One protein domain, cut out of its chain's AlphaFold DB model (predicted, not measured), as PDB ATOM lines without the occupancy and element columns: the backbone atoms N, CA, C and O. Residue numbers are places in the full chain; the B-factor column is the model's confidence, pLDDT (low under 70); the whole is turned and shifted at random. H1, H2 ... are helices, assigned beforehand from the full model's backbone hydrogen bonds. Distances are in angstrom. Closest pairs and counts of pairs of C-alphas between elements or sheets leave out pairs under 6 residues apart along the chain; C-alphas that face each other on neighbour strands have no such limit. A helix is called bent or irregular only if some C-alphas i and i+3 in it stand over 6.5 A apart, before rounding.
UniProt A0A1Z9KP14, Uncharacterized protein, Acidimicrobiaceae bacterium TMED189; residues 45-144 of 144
ATOM      1  N   VAL A  45      46.764 -21.625  36.750       84.31
ATOM      2  CA  VAL A  45      45.594 -22.485  36.946       84.31
ATOM      3  C   VAL A  45      45.855 -23.638  37.917       84.31
ATOM      4  O   VAL A  45      45.110 -24.622  37.933       84.31
ATOM      5  N   SER A  46      46.934 -23.567  38.697       87.25
ATOM      6  CA  SER A  46      47.202 -24.525  39.769       87.25
ATOM      7  C   SER A  46      46.107 -24.471  40.844       87.25
ATOM      8  O   SER A  46      45.442 -23.437  40.975       87.25
ATOM      9  N   PRO A  47      45.890 -25.558  41.609       89.88
ATOM     10  CA  PRO A  47      44.933 -25.558  42.710       89.88
ATOM     11  C   PRO A  47      45.206 -24.414  43.687       89.88
ATOM     12  O   PRO A  47      46.353 -24.194  44.075       89.88
ATOM     13  N   LEU A  48      44.148 -23.715  44.090       86.06
ATOM     14  CA  LEU A  48      44.222 -22.675  45.115       86.06
ATOM     15  C   LEU A  48      44.711 -23.262  46.444       86.06
ATOM     16  O   LEU A  48      44.224 -24.305  46.896       86.06
ATOM     17  N   SER A  49      45.627 -22.558  47.102       88.94
ATOM     18  CA  SER A  49      45.928 -22.800  48.509       88.94
ATOM     19  C   SER A  49      44.741 -22.408  49.397       88.94
ATOM     20  O   SER A  49      43.833 -21.682  48.986       88.94
ATOM     21  N   VAL A  50      44.741 -22.893  50.642       87.50
ATOM     22  CA  VAL A  50      43.691 -22.546  51.617       87.50
ATOM     23  C   VAL A  50      43.657 -21.034  51.860       87.50
ATOM     24  O   VAL A  50      42.579 -20.456  51.833       87.50
ATOM     25  N   ALA A  51      44.827 -20.401  51.994       87.38
ATOM     26  CA  ALA A  51      44.937 -18.965  52.234       87.38
ATOM     27  C   ALA A  51      44.431 -18.128  51.048       87.38
ATOM     28  O   ALA A  51      43.692 -17.173  51.248       87.38
ATOM     29  N   GLU A  52      44.780 -18.495  49.807       85.50
ATOM     30  CA  GLU A  52      44.259 -17.791  48.624       85.50
ATOM     31  C   GLU A  52      42.735 -17.908  48.535       85.50
ATOM     32  O   GLU A  52      42.060 -16.930  48.235       85.50
ATOM     33  N   TYR A  53      42.187 -19.092  48.819       85.94
ATOM     34  CA  TYR A  53      40.744 -19.302  48.818       85.94
ATOM     35  C   TYR A  53      40.039 -18.466  49.895       85.94
ATOM     36  O   TYR A  53      39.049 -17.812  49.583       85.94
ATOM     37  N   GLU A  54      40.544 -18.463  51.130       86.06
ATOM     38  CA  GLU A  54      39.975 -17.682  52.239       86.06
ATOM     39  C   GLU A  54      40.026 -16.178  51.951       86.06
ATOM     40  O   GLU A  54      38.987 -15.528  52.003       86.06
ATOM     41  N   ASN A  55      41.166 -15.656  51.489       86.88
ATOM     42  CA  ASN A  55      41.281 -14.249  51.090       86.88
ATOM     43  C   ASN A  55      40.280 -13.878  49.982       86.88
ATOM     44  O   ASN A  55      39.715 -12.790  49.976       86.88
ATOM     45  N   CYS A  56      40.035 -14.791  49.039       84.06
ATOM     46  CA  CYS A  56      39.035 -14.605  47.990       84.06
ATOM     47  C   CYS A  56      37.619 -14.470  48.544       84.06
ATOM     48  O   CYS A  56      36.824 -13.668  48.056       84.06
ATOM     49  N   LEU A  57      37.287 -15.306  49.531       85.38
ATOM     50  CA  LEU A  57      35.988 -15.263  50.185       85.38
ATOM     51  C   LEU A  57      35.820 -13.968  50.970       85.38
ATOM     52  O   LEU A  57      34.743 -13.386  50.901       85.38
ATOM     53  N   ASP A  58      36.872 -13.516  51.646       83.50
ATOM     54  CA  ASP A  58      36.858 -12.274  52.415       83.50
ATOM     55  C   ASP A  58      36.622 -11.064  51.507       83.50
ATOM     56  O   ASP A  58      35.785 -10.225  51.820       83.50
ATOM     57  N   VAL A  59      37.261 -11.011  50.332       79.62
ATOM     58  CA  VAL A  59      36.993  -9.962  49.333       79.62
ATOM     59  C   VAL A  59      35.535 -10.005  48.864       79.62
ATOM     60  O   VAL A  59      34.879  -8.969  48.808       79.62
ATOM     61  N   ILE A  60      34.992 -11.190  48.559       75.75
ATOM     62  CA  ILE A  60      33.578 -11.345  48.165       75.75
ATOM     63  C   ILE A  60      32.632 -10.888  49.285       75.75
ATOM     64  O   ILE A  60      31.580 -10.316  49.002       75.75
ATOM     65  N   ASP A  61      32.994 -11.147  50.539       74.75
ATOM     66  CA  ASP A  61      32.190 -10.800  51.708       74.75
ATOM     67  C   ASP A  61      32.315  -9.308  52.084       74.75
ATOM     68  O   ASP A  61      31.350  -8.726  52.568       74.75
ATOM     69  N   ASP A  62      33.433  -8.645  51.783       68.94
ATOM     70  CA  ASP A  62      33.604  -7.193  51.967       68.94
ATOM     71  C   ASP A  62      32.812  -6.373  50.926       68.94
ATOM     72  O   ASP A  62      32.217  -5.331  51.231       68.94
ATOM     73  N   TYR A  63      32.696  -6.892  49.697       62.91
ATOM     74  CA  TYR A  63      31.769  -6.343  48.699       62.91
ATOM     75  C   TYR A  63      30.297  -6.434  49.150       62.91
ATOM     76  O   TYR A  63      29.517  -5.548  48.804       62.91
ATOM     77  N   ASP A  64      29.929  -7.450  49.943       56.31
ATOM     78  CA  ASP A  64      28.590  -7.616  50.542       56.31
ATOM     79  C   ASP A  64      28.282  -6.439  51.483       56.31
ATOM     80  O   ASP A  64      27.285  -5.742  51.315       56.31
ATOM     81  N   VAL A  65      29.211  -6.133  52.398       57.00
ATOM     82  CA  VAL A  65      29.084  -5.020  53.355       57.00
ATOM     83  C   VAL A  65      28.959  -3.684  52.633       57.00
ATOM     84  O   VAL A  65      28.133  -2.852  52.998       57.00
ATOM     85  N   THR A  66      29.753  -3.465  51.586       56.09
ATOM     86  CA  THR A  66      29.727  -2.193  50.858       56.09
ATOM     87  C   THR A  66      28.409  -1.994  50.107       56.09
ATOM     88  O   THR A  66      27.885  -0.881  50.102       56.09
ATOM     89  N   ILE A  67      27.856  -3.046  49.495       58.91
ATOM     90  CA  ILE A  67      26.585  -2.973  48.760       58.91
ATOM     91  C   ILE A  67      25.391  -2.871  49.715       58.91
ATOM     92  O   ILE A  67      24.516  -2.042  49.473       58.91
ATOM     93  N   ASP A  68      25.376  -3.645  50.800       56.59
ATOM     94  CA  ASP A  68      24.328  -3.611  51.829       56.59
ATOM     95  C   ASP A  68      24.279  -2.256  52.558       56.59
ATOM     96  O   ASP A  68      23.217  -1.667  52.751       56.59
ATOM     97  N   LEU A  69      25.438  -1.675  52.880       55.38
ATOM     98  CA  LEU A  69      25.494  -0.321  53.437       55.38
ATOM     99  C   LEU A  69      25.003   0.735  52.440       55.38
ATOM    100  O   LEU A  69      24.368   1.709  52.846       55.38
ATOM    101  N   LEU A  70      25.282   0.563  51.145       54.19
ATOM    102  CA  LEU A  70      24.819   1.493  50.118       54.19
ATOM    103  C   LEU A  70      23.308   1.396  49.890       54.19
ATOM    104  O   LEU A  70      22.656   2.430  49.751       54.19
ATOM    105  N   SER A  71      22.754   0.182  49.857       55.03
ATOM    106  CA  SER A  71      21.316  -0.040  49.691       55.03
ATOM    107  C   SER A  71      20.544   0.499  50.896       55.03
ATOM    108  O   SER A  71      19.609   1.276  50.718       55.03
ATOM    109  N   GLN A  72      21.004   0.210  52.118       56.69
ATOM    110  CA  GLN A  72      20.418   0.753  53.343       56.69
ATOM    111  C   GLN A  72      20.527   2.280  53.415       56.69
ATOM    112  O   GLN A  72      19.588   2.942  53.855       56.69
ATOM    113  N   TYR A  73      21.644   2.861  52.966       54.47
ATOM    114  CA  TYR A  73      21.804   4.313  52.910       54.47
ATOM    115  C   TYR A  73      20.809   4.959  51.939       54.47
ATOM    116  O   TYR A  73      20.196   5.965  52.284       54.47
ATOM    117  N   VAL A  74      20.605   4.376  50.755       58.56
ATOM    118  CA  VAL A  74      19.649   4.887  49.757       58.56
ATOM    119  C   VAL A  74      18.199   4.764  50.244       58.56
ATOM    120  O   VAL A  74      17.425   5.711  50.071       58.56
ATOM    121  N   ASP A  75      17.852   3.662  50.913       58.41
ATOM    122  CA  ASP A  75      16.516   3.431  51.482       58.41
ATOM    123  C   ASP A  75      16.187   4.358  52.663       58.41
ATOM    124  O   ASP A  75      15.017   4.636  52.931       58.41
ATOM    125  N   GLN A  76      17.201   4.877  53.363       61.22
ATOM    126  CA  GLN A  76      17.031   5.820  54.475       61.22
ATOM    127  C   GLN A  76      16.974   7.298  54.048       61.22
ATOM    128  O   GLN A  76      16.712   8.160  54.891       61.22
ATOM    129  N   LEU A  77      17.214   7.622  52.772       61.72
ATOM    130  CA  LEU A  77      17.146   9.002  52.279       61.72
ATOM    131  C   LEU A  77      15.694   9.477  52.142       61.72
ATOM    132  O   LEU A  77      14.847   8.796  51.566       61.72
ATOM    133  N   ASP A  78      15.418  10.701  52.597       62.72
ATOM    134  CA  ASP A  78      14.103  11.319  52.422       62.72
ATOM    135  C   ASP A  78      13.832  11.656  50.940       62.72
ATOM    136  O   ASP A  78      14.755  11.885  50.150       62.72
ATOM    137  N   SER A  79      12.555  11.726  50.549       61.44
ATOM    138  CA  SER A  79      12.118  11.923  49.153       61.44
ATOM    139  C   SER A  79      12.761  13.130  48.445       61.44
ATOM    140  O   SER A  79      13.042  13.084  47.244       61.44
ATOM    141  N   GLN A  80      13.058  14.205  49.186       58.88
ATOM    142  CA  GLN A  80      13.777  15.371  48.663       58.88
ATOM    143  C   GLN A  80      15.265  15.097  48.418       58.88
ATOM    144  O   GLN A  80      15.833  15.597  47.445       58.88
ATOM    145  N   GLN A  81      15.901  14.309  49.283       59.25
ATOM    146  CA  GLN A  81      17.324  13.989  49.194       59.25
ATOM    147  C   GLN A  81      17.593  12.990  48.068       59.25
ATOM    148  O   GLN A  81      18.549  13.174  47.320       59.25
ATOM    149  N   GLN A  82      16.707  12.006  47.880       61.69
ATOM    150  CA  GLN A  82      16.755  11.094  46.734       61.69
ATOM    151  C   GLN A  82      16.606  11.852  45.409       61.69
ATOM    152  O   GLN A  82      17.414  11.680  44.500       61.69
ATOM    153  N   SER A  83      15.629  12.762  45.322       62.81
ATOM    154  CA  SER A  83      15.413  13.612  44.142       62.81
ATOM    155  C   SER A  83      16.634  14.480  43.811       62.81
ATOM    156  O   SER A  83      17.037  14.578  42.650       62.81
ATOM    157  N   PHE A  84      17.277  15.064  44.828       68.12
ATOM    158  CA  PHE A  84      18.520  15.813  44.652       68.12
ATOM    159  C   PHE A  84      19.660  14.911  44.158       68.12
ATOM    160  O   PHE A  84      20.338  15.263  43.194       68.12
ATOM    161  N   LEU A  85      19.832  13.723  44.746       64.94
ATOM    162  CA  LEU A  85      20.842  12.759  44.307       64.94
ATOM    163  C   LEU A  85      20.648  12.392  42.829       64.94
ATOM    164  O   LEU A  85      21.584  12.504  42.046       64.94
ATOM    165  N   TYR A  86      19.421  12.047  42.425       63.81
ATOM    166  CA  TYR A  86      19.077  11.678  41.046       63.81
ATOM    167  C   TYR A  86      19.297  12.801  40.031       63.81
ATOM    168  O   TYR A  86      19.583  12.531  38.868       63.81
ATOM    169  N   SER A  87      19.168  14.055  40.465       68.69
ATOM    170  CA  SER A  87      19.263  15.228  39.590       68.69
ATOM    171  C   SER A  87      20.698  15.698  39.352       68.69
ATOM    172  O   SER A  87      20.961  16.366  38.354       68.69
ATOM    173  N   TYR A  88      21.614  15.387  40.273       65.31
ATOM    174  CA  TYR A  88      22.981  15.916  40.267       65.31
ATOM    175  C   TYR A  88      24.062  14.837  40.208       65.31
ATOM    176  O   TYR A  88      25.247  15.172  40.135       65.31
ATOM    177  N   LEU A  89      23.687  13.555  40.227       64.25
ATOM    178  CA  LEU A  89      24.653  12.481  40.064       64.25
ATOM    179  C   LEU A  89      25.233  12.478  38.639       64.25
ATOM    180  O   LEU A  89      24.471  12.430  37.672       64.25
ATOM    181  N   PRO A  90      26.567  12.463  38.480       56.34
ATOM    182  CA  PRO A  90      27.188  12.260  37.178       56.34
ATOM    183  C   PRO A  90      26.809  10.891  36.595       56.34
ATOM    184  O   PRO A  90      26.766   9.905  37.334       56.34
ATOM    185  N   ASP A  91      26.619  10.807  35.273       50.94
ATOM    186  CA  ASP A  91      26.180   9.591  34.559       50.94
ATOM    187  C   ASP A  91      26.867   8.275  34.990       50.94
ATOM    188  O   ASP A  91      26.161   7.273  35.149       50.94
ATOM    189  N   PRO A  92      28.191   8.224  35.252       47.09
ATOM    190  CA  PRO A  92      28.857   6.996  35.696       47.09
ATOM    191  C   PRO A  92      28.360   6.458  37.045       47.09
ATOM    192  O   PRO A  92      28.442   5.260  37.297       47.09
ATOM    193  N   PHE A  93      27.838   7.326  37.912       48.03
ATOM    194  CA  PHE A  93      27.348   6.957  39.237       48.03
ATOM    195  C   PHE A  93      25.849   6.642  39.242       48.03
ATOM    196  O   PHE A  93      25.326   6.211  40.264       48.03
ATOM    197  N   SER A  94      25.146   6.815  38.116       54.34
ATOM    198  CA  SER A  94      23.696   6.572  38.009       54.34
ATOM    199  C   SER A  94      23.275   5.135  38.374       54.34
ATOM    200  O   SER A  94      22.121   4.884  38.725       54.34
ATOM    201  N   VAL A  95      24.222   4.191  38.376       49.78
ATOM    202  CA  VAL A  95      24.046   2.819  38.879       49.78
ATOM    203  C   VAL A  95      23.783   2.755  40.392       49.78
ATOM    204  O   VAL A  95      23.111   1.844  40.853       49.78
ATOM    205  N   LEU A  96      24.239   3.747  41.166       47.69
ATOM    206  CA  LEU A  96      23.957   3.872  42.605       47.69
ATOM    207  C   LEU A  96      22.521   4.341  42.873       47.69
ATOM    208  O   LEU A  96      21.986   4.160  43.959       47.69
ATOM    209  N   THR A  97      21.909   4.968  41.869       54.19
ATOM    210  CA  THR A  97      20.554   5.529  41.930       54.19
ATOM    211  C   THR A  97      19.495   4.651  41.284       54.19
ATOM    212  O   THR A  97      18.298   4.833  41.487       54.19
ATOM    213  N   LYS A  98      19.948   3.694  40.483       56.28
ATOM    214  CA  LYS A  98      19.168   2.583  39.966       56.28
ATOM    215  C   LYS A  98      19.977   1.343  40.303       56.28
ATOM    216  O   LYS A  98      20.656   0.842  39.400       56.28
ATOM    217  N   PRO A  99      19.974   0.889  41.574       51.56
ATOM    218  CA  PRO A  99      20.470  -0.444  41.855       51.56
ATOM    219  C   PRO A  99      19.716  -1.335  40.875       51.56
ATOM    220  O   PRO A  99      18.484  -1.315  40.837       51.56
ATOM    221  N   GLN A 100      20.437  -1.975  39.951       50.00
ATOM    222  CA  GLN A 100      19.806  -2.946  39.066       50.00
ATOM    223  C   GLN A 100      18.970  -3.868  39.947       50.00
ATOM    224  O   GLN A 100      19.395  -4.154  41.063       50.00
ATOM    225  N   GLU A 101      17.793  -4.255  39.455       55.03
ATOM    226  CA  GLU A 101      16.729  -5.045  40.097       55.03
ATOM    227  C   GLU A 101      17.182  -6.456  40.540       55.03
ATOM    228  O   GLU A 101      16.486  -7.448  40.353       55.03
ATOM    229  N   ILE A 102      18.385  -6.576  41.078       53.28
ATOM    230  CA  ILE A 102      18.944  -7.745  41.713       53.28
ATOM    231  C   ILE A 102      18.427  -7.664  43.137       53.28
ATOM    232  O   ILE A 102      18.853  -6.828  43.934       53.28
ATOM    233  N   THR A 103      17.444  -8.506  43.430       60.38
ATOM    234  CA  THR A 103      16.964  -8.657  44.798       60.38
ATOM    235  C   THR A 103      18.112  -9.135  45.689       60.38
ATOM    236  O   THR A 103      19.069  -9.755  45.217       60.38
ATOM    237  N   GLU A 104      18.022  -8.893  46.996       64.94
ATOM    238  CA  GLU A 104      18.974  -9.444  47.973       64.94
ATOM    239  C   GLU A 104      19.143 -10.970  47.795       64.94
ATOM    240  O   GLU A 104      20.244 -11.519  47.883       64.94
ATOM    241  N   ASP A 105      18.050 -11.654  47.446       64.06
ATOM    242  CA  ASP A 105      18.033 -13.082  47.150       64.06
ATOM    243  C   ASP A 105      18.840 -13.435  45.890       64.06
ATOM    244  O   ASP A 105      19.603 -14.406  45.905       64.06
ATOM    245  N   ASP A 106      18.725 -12.654  44.814       63.41
ATOM    246  CA  ASP A 106      19.507 -12.852  43.588       63.41
ATOM    247  C   ASP A 106      21.002 -12.645  43.845       63.41
ATOM    248  O   ASP A 106      21.830 -13.448  43.402       63.41
ATOM    249  N   PHE A 107      21.351 -11.625  44.630       66.19
ATOM    250  CA  PHE A 107      22.731 -11.368  45.028       66.19
ATOM    251  C   PHE A 107      23.297 -12.523  45.867       66.19
ATOM    252  O   PHE A 107      24.365 -13.066  45.563       66.19
ATOM    253  N   ARG A 108      22.536 -12.995  46.862       66.56
ATOM    254  CA  ARG A 108      22.904 -14.146  47.701       66.56
ATOM    255  C   ARG A 108      23.071 -15.430  46.884       66.56
ATOM    256  O   ARG A 108      23.973 -16.228  47.162       66.56
ATOM    257  N   ASN A 109      22.243 -15.630  45.861       70.06
ATOM    258  CA  ASN A 109      22.335 -16.773  44.954       70.06
ATOM    259  C   ASN A 109      23.604 -16.719  44.097       70.06
ATOM    260  O   ASN A 109      24.327 -17.716  44.015       70.06
ATOM    261  N   VAL A 110      23.916 -15.560  43.511       69.56
ATOM    262  CA  VAL A 110      25.148 -15.356  42.731       69.56
ATOM    263  C   VAL A 110      26.386 -15.532  43.612       69.56
ATOM    264  O   VAL A 110      27.314 -16.237  43.214       69.56
ATOM    265  N   ARG A 111      26.382 -14.993  44.839       69.88
ATOM    266  CA  ARG A 111      27.453 -15.198  45.830       69.88
ATOM    267  C   ARG A 111      27.644 -16.674  46.142       69.88
ATOM    268  O   ARG A 111      28.757 -17.183  46.058       69.88
ATOM    269  N   THR A 112      26.565 -17.380  46.469       77.06
ATOM    270  CA  THR A 112      26.619 -18.814  46.786       77.06
ATOM    271  C   THR A 112      27.170 -19.612  45.609       77.06
ATOM    272  O   THR A 112      28.035 -20.470  45.787       77.06
ATOM    273  N   PHE A 113      26.718 -19.299  44.394       80.44
ATOM    274  CA  PHE A 113      27.251 -19.896  43.177       80.44
ATOM    275  C   PHE A 113      28.751 -19.626  43.024       80.44
ATOM    276  O   PHE A 113      29.513 -20.567  42.808       80.44
ATOM    277  N   LEU A 114      29.189 -18.375  43.187       77.69
ATOM    278  CA  LEU A 114      30.589 -17.983  43.055       77.69
ATOM    279  C   LEU A 114      31.472 -18.668  44.105       77.69
ATOM    280  O   LEU A 114      32.495 -19.241  43.744       77.69
ATOM    281  N   LYS A 115      31.054 -18.708  45.377       81.56
ATOM    282  CA  LYS A 115      31.774 -19.421  46.447       81.56
ATOM    283  C   LYS A 115      31.938 -20.907  46.122       81.56
ATOM    284  O   LYS A 115      33.041 -21.443  46.206       81.56
ATOM    285  N   ASN A 116      30.862 -21.557  45.678       83.94
ATOM    286  CA  ASN A 116      30.895 -22.963  45.270       83.94
ATOM    287  C   ASN A 116      31.781 -23.185  44.036       83.94
ATOM    288  O   ASN A 116      32.496 -24.184  43.944       83.94
ATOM    289  N   TYR A 117      31.767 -22.248  43.089       80.38
ATOM    290  CA  TYR A 117      32.612 -22.303  41.903       80.38
ATOM    291  C   TYR A 117      34.099 -22.156  42.255       80.38
ATOM    292  O   TYR A 117      34.919 -22.959  41.809       80.38
ATOM    293  N   LEU A 118      34.450 -21.206  43.125       83.00
ATOM    294  CA  LEU A 118      35.812 -21.026  43.635       83.00
ATOM    295  C   LEU A 118      36.292 -22.225  44.455       83.00
ATOM    296  O   LEU A 118      37.460 -22.604  44.366       83.00
ATOM    297  N   GLN A 119      35.389 -22.892  45.178       86.38
ATOM    298  CA  GLN A 119      35.705 -24.132  45.883       86.38
ATOM    299  C   GLN A 119      36.194 -25.225  44.918       86.38
ATOM    300  O   GLN A 119      37.132 -25.957  45.237       86.38
ATOM    301  N   ALA A 120      35.633 -25.300  43.705       83.00
ATOM    302  CA  ALA A 120      36.117 -26.207  42.664       83.00
ATOM    303  C   ALA A 120      37.542 -25.858  42.180       83.00
ATOM    304  O   ALA A 120      38.279 -26.743  41.747       83.00
ATOM    305  N   GLY A 121      37.965 -24.597  42.304       83.75
ATOM    306  CA  GLY A 121      39.336 -24.153  42.034       83.75
ATOM    307  C   GLY A 121      40.365 -24.613  43.079       83.75
ATOM    308  O   GLY A 121      41.564 -24.614  42.805       83.75
ATOM    309  N   ARG A 122      39.922 -25.048  44.266       89.38
ATOM    310  CA  ARG A 122      40.796 -25.573  45.332       89.38
ATOM    311  C   ARG A 122      41.167 -27.038  45.135       89.38
ATOM    312  O   ARG A 122      42.205 -27.497  45.606       89.38
ATOM    313  N   PHE A 123      40.298 -27.807  44.485       87.81
ATOM    314  CA  PHE A 123      40.522 -29.238  44.347       87.81
ATOM    315  C   PHE A 123      41.589 -29.529  43.287       87.81
ATOM    316  O   PHE A 123      41.542 -28.947  42.201       87.81
ATOM    317  N   PRO A 124      42.535 -30.444  43.562       85.19
ATOM    318  CA  PRO A 124      43.512 -30.856  42.568       85.19
ATOM    319  C   PRO A 124      42.829 -31.615  41.426       85.19
ATOM    320  O   PRO A 124      42.061 -32.551  41.649       85.19
ATOM    321  N   GLY A 125      43.122 -31.195  40.199       82.62
ATOM    322  CA  GLY A 125      42.731 -31.846  38.956       82.62
ATOM    323  C   GLY A 125      43.895 -32.615  38.325       82.62
ATOM    324  O   GLY A 125      44.830 -33.057  38.995       82.62
ATOM    325  N   ILE A 126      43.842 -32.794  37.006       79.94
ATOM    326  CA  ILE A 126      44.849 -33.553  36.253       79.94
ATOM    327  C   ILE A 126      45.956 -32.615  35.755       79.94
ATOM    328  O   ILE A 126      45.686 -31.523  35.259       79.94
ATOM    329  N   GLY A 127      47.213 -33.065  35.836       79.19
ATOM    330  CA  GLY A 127      48.355 -32.352  35.252       79.19
ATOM    331  C   GLY A 127      48.788 -31.106  36.030       79.19
ATOM    332  O   GLY A 127      49.229 -30.142  35.416       79.19
ATOM    333  N   GLY A 128      48.628 -31.109  37.359       81.50
ATOM    334  CA  GLY A 128      49.022 -29.991  38.231       81.50
ATOM    335  C   GLY A 128      48.068 -28.792  38.201       81.50
ATOM    336  O   GLY A 128      48.371 -27.764  38.797       81.50
ATOM    337  N   LYS A 129      46.924 -28.919  37.522       85.06
ATOM    338  CA  LYS A 129      45.881 -27.890  37.416       85.06
ATOM    339  C   LYS A 129      44.785 -28.125  38.449       85.06
ATOM    340  O   LYS A 129      44.604 -29.253  38.906       85.06
ATOM    341  N   ALA A 130      44.035 -27.087  38.788       86.19
ATOM    342  CA  ALA A 130      42.801 -27.205  39.555       86.19
ATOM    343  C   ALA A 130      41.743 -28.031  38.800       86.19
ATOM    344  O   ALA A 130      41.770 -28.127  37.571       86.19
ATOM    345  N   LEU A 131      40.781 -28.597  39.533       83.31
ATOM    346  CA  LEU A 131      39.591 -29.239  38.968       83.31
ATOM    347  C   LEU A 131      38.772 -28.236  38.136       83.31
ATOM    348  O   LEU A 131      38.263 -28.592  37.076       83.31
ATOM    349  N   ALA A 132      38.701 -26.982  38.595       84.62
ATOM    350  CA  ALA A 132      38.228 -25.839  37.822       84.62
ATOM    351  C   ALA A 132      39.373 -24.821  37.612       84.62
ATOM    352  O   ALA A 132      39.532 -23.899  38.416       84.62
ATOM    353  N   PRO A 133      40.176 -24.965  36.537       82.38
ATOM    354  CA  PRO A 133      41.294 -24.073  36.201       82.38
ATOM    355  C   PRO A 133      40.914 -22.588  36.186       82.38
ATOM    356  O   PRO A 133      41.637 -21.736  36.698       82.38
ATOM    357  N   GLN A 134      39.746 -22.284  35.622       81.69
ATOM    358  CA  GLN A 134      39.265 -20.918  35.446       81.69
ATOM    359  C   GLN A 134      38.815 -20.302  36.776       81.69
ATOM    360  O   GLN A 134      38.987 -19.105  36.969       81.69
ATOM    361  N   ALA A 135      38.313 -21.109  37.716       82.75
ATOM    362  CA  ALA A 135      37.964 -20.641  39.057       82.75
ATOM    363  C   ALA A 135      39.215 -20.240  39.857       82.75
ATOM    364  O   ALA A 135      39.220 -19.204  40.518       82.75
ATOM    365  N   ALA A 136      40.294 -21.023  39.749       83.12
ATOM    366  CA  ALA A 136      41.573 -20.696  40.376       83.12
ATOM    367  C   ALA A 136      42.176 -19.401  39.815       83.12
ATOM    368  O   ALA A 136      42.562 -18.513  40.575       83.12
ATOM    369  N   SER A 137      42.177 -19.259  38.486       83.62
ATOM    370  CA  SER A 137      42.636 -18.036  37.823       83.62
ATOM    371  C   SER A 137      41.777 -16.819  38.173       83.62
ATOM    372  O   SER A 137      42.336 -15.751  38.409       83.62
ATOM    373  N   LEU A 138      40.448 -16.968  38.227       82.62
ATOM    374  CA  LEU A 138      39.531 -15.885  38.587       82.62
ATOM    375  C   LEU A 138      39.829 -15.358  39.990       82.62
ATOM    376  O   LEU A 138      39.913 -14.151  40.185       82.62
ATOM    377  N   CYS A 139      40.027 -16.263  40.948       84.31
ATOM    378  CA  CYS A 139      40.327 -15.871  42.314       84.31
ATOM    379  C   CYS A 139      41.643 -15.093  42.417       84.31
ATOM    380  O   CYS A 139      41.677 -14.011  42.993       84.31
ATOM    381  N   ARG A 140      42.716 -15.593  41.791       82.75
ATOM    382  CA  ARG A 140      44.009 -14.893  41.785       82.75
ATOM    383  C   ARG A 140      43.934 -13.527  41.113       82.75
ATOM    384  O   ARG A 140      44.549 -12.594  41.607       82.75
ATOM    385  N   GLY A 141      43.155 -13.401  40.037       79.75
ATOM    386  CA  GLY A 141      42.907 -12.112  39.386       79.75
ATOM    387  C   GLY A 141      42.086 -11.133  40.233       79.75
ATOM    388  O   GLY A 141      42.176  -9.935  40.013       79.75
ATOM    389  N   GLY A 142      41.292 -11.620  41.192       74.19
ATOM    390  CA  GLY A 142      40.578 -10.778  42.159       74.19
ATOM    391  C   GLY A 142      41.419 -10.363  43.372       74.19
ATOM    392  O   GLY A 142      41.048  -9.422  44.065       74.19
ATOM    393  N   LEU A 143      42.529 -11.062  43.635       77.81
ATOM    394  CA  LEU A 143      43.467 -10.764  44.727       77.81
ATOM    395  C   LEU A 143      44.625  -9.839  44.309       77.81
ATOM    396  O   LEU A 143      45.341  -9.348  45.181       77.81
ATOM    397  N   SER A 144      44.847  -9.664  43.002       68.00
ATOM    398  CA  SER A 144      45.895  -8.813  42.414       68.00
ATOM    399  C   SER A 144      45.429  -7.381  42.204       68.00
ATOM    400  O   SER A 144      46.227  -6.465  42.495       68.00
TER     401      SER A 144
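AT A GLANCE: This is residues 45 to 144 of the 144 residues of an uncharacterized protein of Acidimicrobiaceae bacterium TMED189 (UniProt A0A1Z9KP14). Two long helices, H1 and H4, run side by side in opposite ways, and H5 packs slantwise on both where H1 begins and H4 ends. At the other end of this elongated model, the small helices H2 and H3 lie in a loose loop of chain that leads from H1 back to H4. The printed part has 100 residues with five named helices, H1 to H5 in chain order, and no named strand: all helix. It is a loose rod, with a radius of gyration of the C-alphas of 18.1 A and spans of 60 by 25 by 21 A.

HOW THE PARTS SIT: Start with H1, residues 50 to 75, whose residues 50 to 60 alone touch H4, residues 104 to 122, at a shallow tilt of 10 degrees, opposite ways; look at the closest C-alphas, Leu 57 and Lys 115, 7.0 A apart. H5, residues 133 to 143, touches H1 at a steep tilt of 61 degrees, closest at the C-alphas of Cys 56 and Cys 139, 6.0 A. It also touches H4, with the C-alphas of Gly 121 and Ala 136 closest at 4.4 A. H2, residues 79 to 88, and H3, residues 91 to 96, are close but not clearly touching, with the C-alphas of Tyr 86 and Ser 94 closest at 7.5 A. H2 and H4 are apart. In H1, H2, H4 and H5 every O i to N i+4 pair is within hydrogen-bond range; in H3 0 of 2 are, beside 2 of 3 O i to N i+3 pairs.

IN THESE COORDINATES: Find C-alpha 50 at (43.691, -22.546, 51.617); from there H1 runs 37.6 A to C-alpha 75. H2 measures 14.6 A and H3 10.1 A; H3 is irregular, with C-alphas 92 and 95 7.1 A apart. H4 runs 27.3 A, and H5 runs 16.0 A to C-alpha 143 at (43.467, -10.764, 44.727).

THE WHOLE: The C-alphas farthest apart, Gln 80 and Gly 127, are 60.4 A apart. The printed part has no cut and no long link. Look for pLDDT under 70 at residues 62 to 108, 110 to 111 and 144.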